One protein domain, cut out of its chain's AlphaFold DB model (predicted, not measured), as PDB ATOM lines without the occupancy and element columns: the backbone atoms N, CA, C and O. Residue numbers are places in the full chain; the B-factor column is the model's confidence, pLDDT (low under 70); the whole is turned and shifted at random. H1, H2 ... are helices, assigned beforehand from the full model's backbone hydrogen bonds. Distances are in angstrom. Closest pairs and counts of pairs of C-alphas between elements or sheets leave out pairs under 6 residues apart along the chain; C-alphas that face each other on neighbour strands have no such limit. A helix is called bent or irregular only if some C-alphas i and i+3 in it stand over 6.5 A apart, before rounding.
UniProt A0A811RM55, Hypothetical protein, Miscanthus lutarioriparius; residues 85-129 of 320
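This is residues 85 to 129 of the 320 residues of the protein "Hypothetical protein" of Miscanthus lutarioriparius (UniProt A0A811RM55). The printed part is an open zigzag of three helices joined end to end: short H1 stands by itself at one end, long H2 slants through the middle, and short H3 turns off from the end of H2 at a corner. After H3 a tail, residues 120 to 129, folds back in the direction of H2, and no core is enclosed. The 45 printed residues hold three named helices, in the order H1, H2, H3, and no named strand; the class is all helix. The whole is loose, with a radius of gyration of the C-alphas of 12.3 A, and elongated, spanning 33 by 20 by 16 A.

H1, residues 85 to 91, is apart from H2, residues 96 to 110, across a tight link of 4 residues. H1 is also apart from H3, residues 112 to 119. H2 and H3 only just touch, with 3 pairs of C-alphas within 8 A, and only at the corner by their tight link of 1 residue; H2 touches H3 with residues 108 to 109 alone. Their closest C-alphas, those of Leu 108 and Leu 115, are 5.0 A apart. They run opposite ways at a steep tilt of 45 degrees. In H3 every O i to N i+4 pair is within hydrogen-bond range, in H2 10 of 11, and in H1 0 of 3, beside 3 of 4 O i to N i+3 pairs.

H1 begins at C-alpha 85, (60.462, 5.924, 31.265), and measures 10.1 A; it is irregular, with C-alphas 86 and 89 7.3 A apart. H2 begins at C-alpha 96, (72.475, 22.695, 38.420), and measures 22.1 A. H3 measures 10.3 A and ends at C-alpha 119, (72.633, 24.216, 16.291).

The two C-alphas farthest apart, those of Val 85 and Leu 128, are 33.6 A apart. Residues 109 to 114, of which 112 to 114 belong to H3, and residues 119 to 124 stand free. The printed part has no cut, and no link between its helices is long. The mean pLDDT of the printed part is 82.2; residues 121 to 129 are under 70.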
ATOM      1  N   VAL A  85      59.254   5.403  31.923       89.19
ATOM      2  CA  VAL A  85      60.462   5.924  31.265       89.19
ATOM      3  C   VAL A  85      60.423   7.438  31.046       89.19
ATOM      4  O   VAL A  85      61.465   8.085  31.017       89.19
ATOM      5  N   GLU A  86      59.231   8.032  30.943       90.25
ATOM      6  CA  GLU A  86      59.073   9.484  30.805       90.25
ATOM      7  C   GLU A  86      59.459  10.221  32.097       90.25
ATOM      8  O   GLU A  86      59.823  11.387  32.036       90.25
ATOM      9  N   PHE A  87      59.480   9.531  33.245       91.44
ATOM     10  CA  PHE A  87      59.932  10.051  34.543       91.44
ATOM     11  C   PHE A  87      61.365   9.617  34.913       91.44
ATOM     12  O   PHE A  87      61.828   9.856  36.033       91.44
ATOM     13  N   ASP A  88      62.114   8.994  33.995       89.62
ATOM     14  CA  ASP A  88      63.491   8.555  34.274       89.62
ATOM     15  C   ASP A  88      64.428   9.733  34.585       89.62
ATOM     16  O   ASP A  88      65.448   9.555  35.255       89.62
ATOM     17  N   PHE A  89      64.098  10.944  34.123       86.06
ATOM     18  CA  PHE A  89      64.874  12.150  34.416       86.06
ATOM     19  C   PHE A  89      64.910  12.479  35.917       86.06
ATOM     20  O   PHE A  89      65.929  12.966  36.396       86.06
ATOM     21  N   GLU A  90      63.854  12.157  36.673       88.06
ATOM     22  CA  GLU A  90      63.754  12.458  38.110       88.06
ATOM     23  C   GLU A  90      64.656  11.549  38.963       88.06
ATOM     24  O   GLU A  90      65.094  11.916  40.053       88.06
ATOM     25  N   HIS A  91      64.993  10.367  38.442       88.25
ATOM     26  CA  HIS A  91      65.834   9.385  39.127       88.25
ATOM     27  C   HIS A  91      67.335   9.592  38.865       88.25
ATOM     28  O   HIS A  91      68.174   8.941  39.494       88.25
ATOM     29  N   LYS A  92      67.695  10.498  37.950       89.25
ATOM     30  CA  LYS A  92      69.084  10.823  37.619       89.25
ATOM     31  C   LYS A  92      69.579  11.948  38.525       89.25
ATOM     32  O   LYS A  92      68.950  12.993  38.651       89.25
ATOM     33  N   ARG A  93      70.749  11.760  39.140       91.31
ATOM     34  CA  ARG A  93      71.438  12.859  39.827       91.31
ATOM     35  C   ARG A  93      72.015  13.790  38.767       91.31
ATOM     36  O   ARG A  93      72.826  13.343  37.966       91.31
ATOM     37  N   MET A  94      71.604  15.051  38.791       90.62
ATOM     38  CA  MET A  94      72.079  16.079  37.870       90.62
ATOM     39  C   MET A  94      72.570  17.298  38.644       90.62
ATOM     40  O   MET A  94      72.042  17.645  39.704       90.62
ATOM     41  N   SER A  95      73.604  17.930  38.113       94.00
ATOM     42  CA  SER A  95      74.093  19.237  38.529       94.00
ATOM     43  C   SER A  95      73.113  20.338  38.128       94.00
ATOM     44  O   SER A  95      72.234  20.171  37.278       94.00
ATOM     45  N   LYS A  96      73.275  21.510  38.741       91.69
ATOM     46  CA  LYS A  96      72.475  22.695  38.420       91.69
ATOM     47  C   LYS A  96      72.635  23.092  36.951       91.69
ATOM     48  O   LYS A  96      71.677  23.531  36.320       91.69
ATOM     49  N   GLU A  97      73.844  22.954  36.425       89.62
ATOM     50  CA  GLU A  97      74.213  23.272  35.050       89.62
ATOM     51  C   GLU A  97      73.535  22.311  34.066       89.62
ATOM     52  O   GLU A  97      72.949  22.768  33.088       89.62
ATOM     53  N   GLU A  98      73.506  21.010  34.368       88.88
ATOM     54  CA  GLU A  98      72.800  20.008  33.554       88.88
ATOM     55  C   GLU A  98      71.282  20.228  33.548       88.88
ATOM     56  O   GLU A  98      70.657  20.152  32.494       88.88
ATOM     57  N   ILE A  99      70.679  20.566  34.694       92.12
ATOM     58  CA  ILE A  99      69.242  20.875  34.763       92.12
ATOM     59  C   ILE A  99      68.915  22.124  33.936       92.12
ATOM     60  O   ILE A  99      67.930  22.130  33.201       92.12
ATOM     61  N   ARG A 100      69.741  23.177  34.022       89.62
ATOM     62  CA  ARG A 100      69.572  24.386  33.196       89.62
ATOM     63  C   ARG A 100      69.631  24.061  31.710       89.62
ATOM     64  O   ARG A 100      68.794  24.551  30.961       89.62
ATOM     65  N   GLU A 101      70.593  23.237  31.307       88.75
ATOM     66  CA  GLU A 101      70.740  22.799  29.921       88.75
ATOM     67  C   GLU A 101      69.514  22.003  29.452       88.75
ATOM     68  O   GLU A 101      69.019  22.237  28.356       88.75
ATOM     69  N   LEU A 102      68.969  21.107  30.282       91.06
ATOM     70  CA  LEU A 102      67.754  20.361  29.937       91.06
ATOM     71  C   LEU A 102      66.528  21.260  29.795       91.06
ATOM     72  O   LEU A 102      65.796  21.129  28.818       91.06
ATOM     73  N   ILE A 103      66.328  22.197  30.726       92.12
ATOM     74  CA  ILE A 103      65.246  23.185  30.623       92.12
ATOM     75  C   ILE A 103      65.412  24.003  29.342       92.12
ATOM     76  O   ILE A 103      64.439  24.265  28.642       92.12
ATOM     77  N   PHE A 104      66.643  24.399  29.013       89.81
ATOM     78  CA  PHE A 104      66.896  25.158  27.800       89.81
ATOM     79  C   PHE A 104      66.603  24.342  26.539       89.81
ATOM     80  O   PHE A 104      65.957  24.855  25.633       89.81
ATOM     81  N   ARG A 105      66.992  23.065  26.495       89.56
ATOM     82  CA  ARG A 105      66.657  22.170  25.376       89.56
ATOM     83  C   ARG A 105      65.153  21.998  25.191       89.56
ATOM     84  O   ARG A 105      64.705  22.048  24.052       89.56
ATOM     85  N   GLU A 106      64.394  21.873  26.278       93.50
ATOM     86  CA  GLU A 106      62.925  21.852  26.221       93.50
ATOM     87  C   GLU A 106      62.391  23.156  25.611       93.50
ATOM     88  O   GLU A 106      61.551  23.126  24.723       93.50
ATOM     89  N   ILE A 107      62.921  24.320  26.012       93.88
ATOM     90  CA  ILE A 107      62.544  25.609  25.407       93.88
ATOM     91  C   ILE A 107      62.842  25.601  23.899       93.88
ATOM     92  O   ILE A 107      61.989  25.989  23.102       93.88
ATOM     93  N   LEU A 108      64.029  25.145  23.483       91.50
ATOM     94  CA  LEU A 108      64.412  25.112  22.068       91.50
ATOM     95  C   LEU A 108      63.447  24.282  21.208       91.50
ATOM     96  O   LEU A 108      63.215  24.650  20.057       91.50
ATOM     97  N   GLU A 109      62.856  23.219  21.755       94.00
ATOM     98  CA  GLU A 109      61.864  22.391  21.058       94.00
ATOM     99  C   GLU A 109      60.652  23.206  20.573       94.00
ATOM    100  O   GLU A 109      60.175  23.002  19.456       94.00
ATOM    101  N   TYR A 110      60.213  24.204  21.348       94.50
ATOM    102  CA  TYR A 110      59.089  25.081  20.988       94.50
ATOM    103  C   TYR A 110      59.506  26.341  20.204       94.50
ATOM    104  O   TYR A 110      58.643  27.105  19.763       94.50
ATOM    105  N   HIS A 111      60.808  26.580  20.004       91.69
ATOM    106  CA  HIS A 111      61.344  27.791  19.370       91.69
ATOM    107  C   HIS A 111      62.308  27.455  18.210       91.69
ATOM    108  O   HIS A 111      63.526  27.586  18.362       91.69
ATOM    109  N   PRO A 112      61.800  27.086  17.016       90.25
ATOM    110  CA  PRO A 112      62.618  26.569  15.909       90.25
ATOM    111  C   PRO A 112      63.687  27.555  15.412       90.25
ATOM    112  O   PRO A 112      64.790  27.154  15.053       90.25
ATOM    113  N   GLN A 113      63.403  28.858  15.429       86.75
ATOM    114  CA  GLN A 113      64.363  29.905  15.079       86.75
ATOM    115  C   GLN A 113      65.546  29.965  16.055       86.75
ATOM    116  O   GLN A 113      66.691  30.133  15.634       86.75
ATOM    117  N   LEU A 114      65.275  29.782  17.350       85.50
ATOM    118  CA  LEU A 114      66.297  29.773  18.390       85.50
ATOM    119  C   LEU A 114      67.093  28.464  18.329       85.50
ATOM    120  O   LEU A 114      68.320  28.495  18.387       85.50
ATOM    121  N   LEU A 115      66.412  27.337  18.095       87.62
ATOM    122  CA  LEU A 115      67.035  26.033  17.870       87.62
ATOM    123  C   LEU A 115      68.017  26.067  16.692       87.62
ATOM    124  O   LEU A 115      69.149  25.612  16.835       87.62
ATOM    125  N   ASN A 116      67.634  26.669  15.562       85.06
ATOM    126  CA  ASN A 116      68.524  26.823  14.410       85.06
ATOM    127  C   ASN A 116      69.780  27.636  14.765       85.06
ATOM    128  O   ASN A 116      70.888  27.232  14.421       85.06
ATOM    129  N   SER A 117      69.632  28.748  15.494       84.31
ATOM    130  CA  SER A 117      70.782  29.563  15.923       84.31
ATOM    131  C   SER A 117      71.721  28.824  16.886       84.31
ATOM    132  O   SER A 117      72.941  28.980  16.781       84.31
ATOM    133  N   TYR A 118      71.154  27.983  17.760       82.00
ATOM    134  CA  TYR A 118      71.871  27.143  18.717       82.00
ATOM    135  C   TYR A 118      72.633  26.002  18.021       82.00
ATOM    136  O   TYR A 118      73.814  25.804  18.295       82.00
ATOM    137  N   ILE A 119      72.000  25.297  17.072       85.44
ATOM    138  CA  ILE A 119      72.633  24.216  16.291       85.44
ATOM    139  C   ILE A 119      73.770  24.753  15.419       85.44
ATOM    140  O   ILE A 119      74.826  24.128  15.335       85.44
ATOM    141  N   ASN A 120      73.579  25.919  14.799       84.06
ATOM    142  CA  ASN A 120      74.571  26.528  13.911       84.06
ATOM    143  C   ASN A 120      75.825  27.032  14.653       84.06
ATOM    144  O   ASN A 120      76.716  27.597  14.026       84.06
ATOM    145  N   GLY A 121      75.907  26.839  15.977       68.38
ATOM    146  CA  GLY A 121      77.087  27.160  16.780       68.38
ATOM    147  C   GLY A 121      77.378  28.656  16.873       68.38
ATOM    148  O   GLY A 121      78.478  29.027  17.276       68.38
ATOM    149  N   THR A 122      76.412  29.505  16.499       56.47
ATOM    150  CA  THR A 122      76.622  30.952  16.353       56.47
ATOM    151  C   THR A 122      77.005  31.618  17.668       56.47
ATOM    152  O   THR A 122      77.732  32.595  17.640       56.47
ATOM    153  N   GLU A 123      76.640  31.038  18.808       51.31
ATOM    154  CA  GLU A 123      77.392  31.173  20.047       51.31
ATOM    155  C   GLU A 123      77.241  29.860  20.809       51.31
ATOM    156  O   GLU A 123      76.133  29.340  20.958       51.31
ATOM    157  N   ARG A 124      78.339  29.315  21.345       52.44
ATOM    158  CA  ARG A 124      78.238  28.467  22.535       52.44
ATOM    159  C   ARG A 124      77.535  29.372  23.529       52.44
ATOM    160  O   ARG A 124      78.165  30.334  23.957       52.44
ATOM    161  N   THR A 125      76.246  29.151  23.775       50.84
ATOM    162  CA  THR A 125      75.397  30.014  24.597       50.84
ATOM    163  C   THR A 125      75.915  29.971  26.032       50.84
ATOM    164  O   THR A 125      75.333  29.358  26.922       50.84
ATOM    165  N   THR A 126      77.051  30.629  26.267       48.22
ATOM    166  CA  THR A 126      77.293  31.383  27.477       48.22
ATOM    167  C   THR A 126      76.046  32.215  27.550       48.22
ATOM    168  O   THR A 126      75.818  33.058  26.688       48.22
ATOM    169  N   PHE A 127      75.160  31.828  28.453       50.22
ATOM    170  CA  PHE A 127      73.895  32.483  28.682       50.22
ATOM    171  C   PHE A 127      74.247  33.887  29.178       50.22
ATOM    172  O   PHE A 127      74.258  34.160  30.376       50.22
ATOM    173  N   LEU A 128      74.629  34.768  28.253       47.97
ATOM    174  CA  LEU A 128      74.808  36.182  28.470       47.97
ATOM    175  C   LEU A 128      73.388  36.716  28.469       47.97
ATOM    176  O   LEU A 128      72.915  37.347  27.530       47.97
ATOM    177  N   TYR A 129      72.667  36.344  29.523       50.03
ATOM    178  CA  TYR A 129      71.477  37.043  29.933       50.03
ATOM    179  C   TYR A 129      71.898  38.516  29.887       50.03
ATOM    180  O   TYR A 129      72.847  38.877  30.579       50.03
TER     181      TYR A 129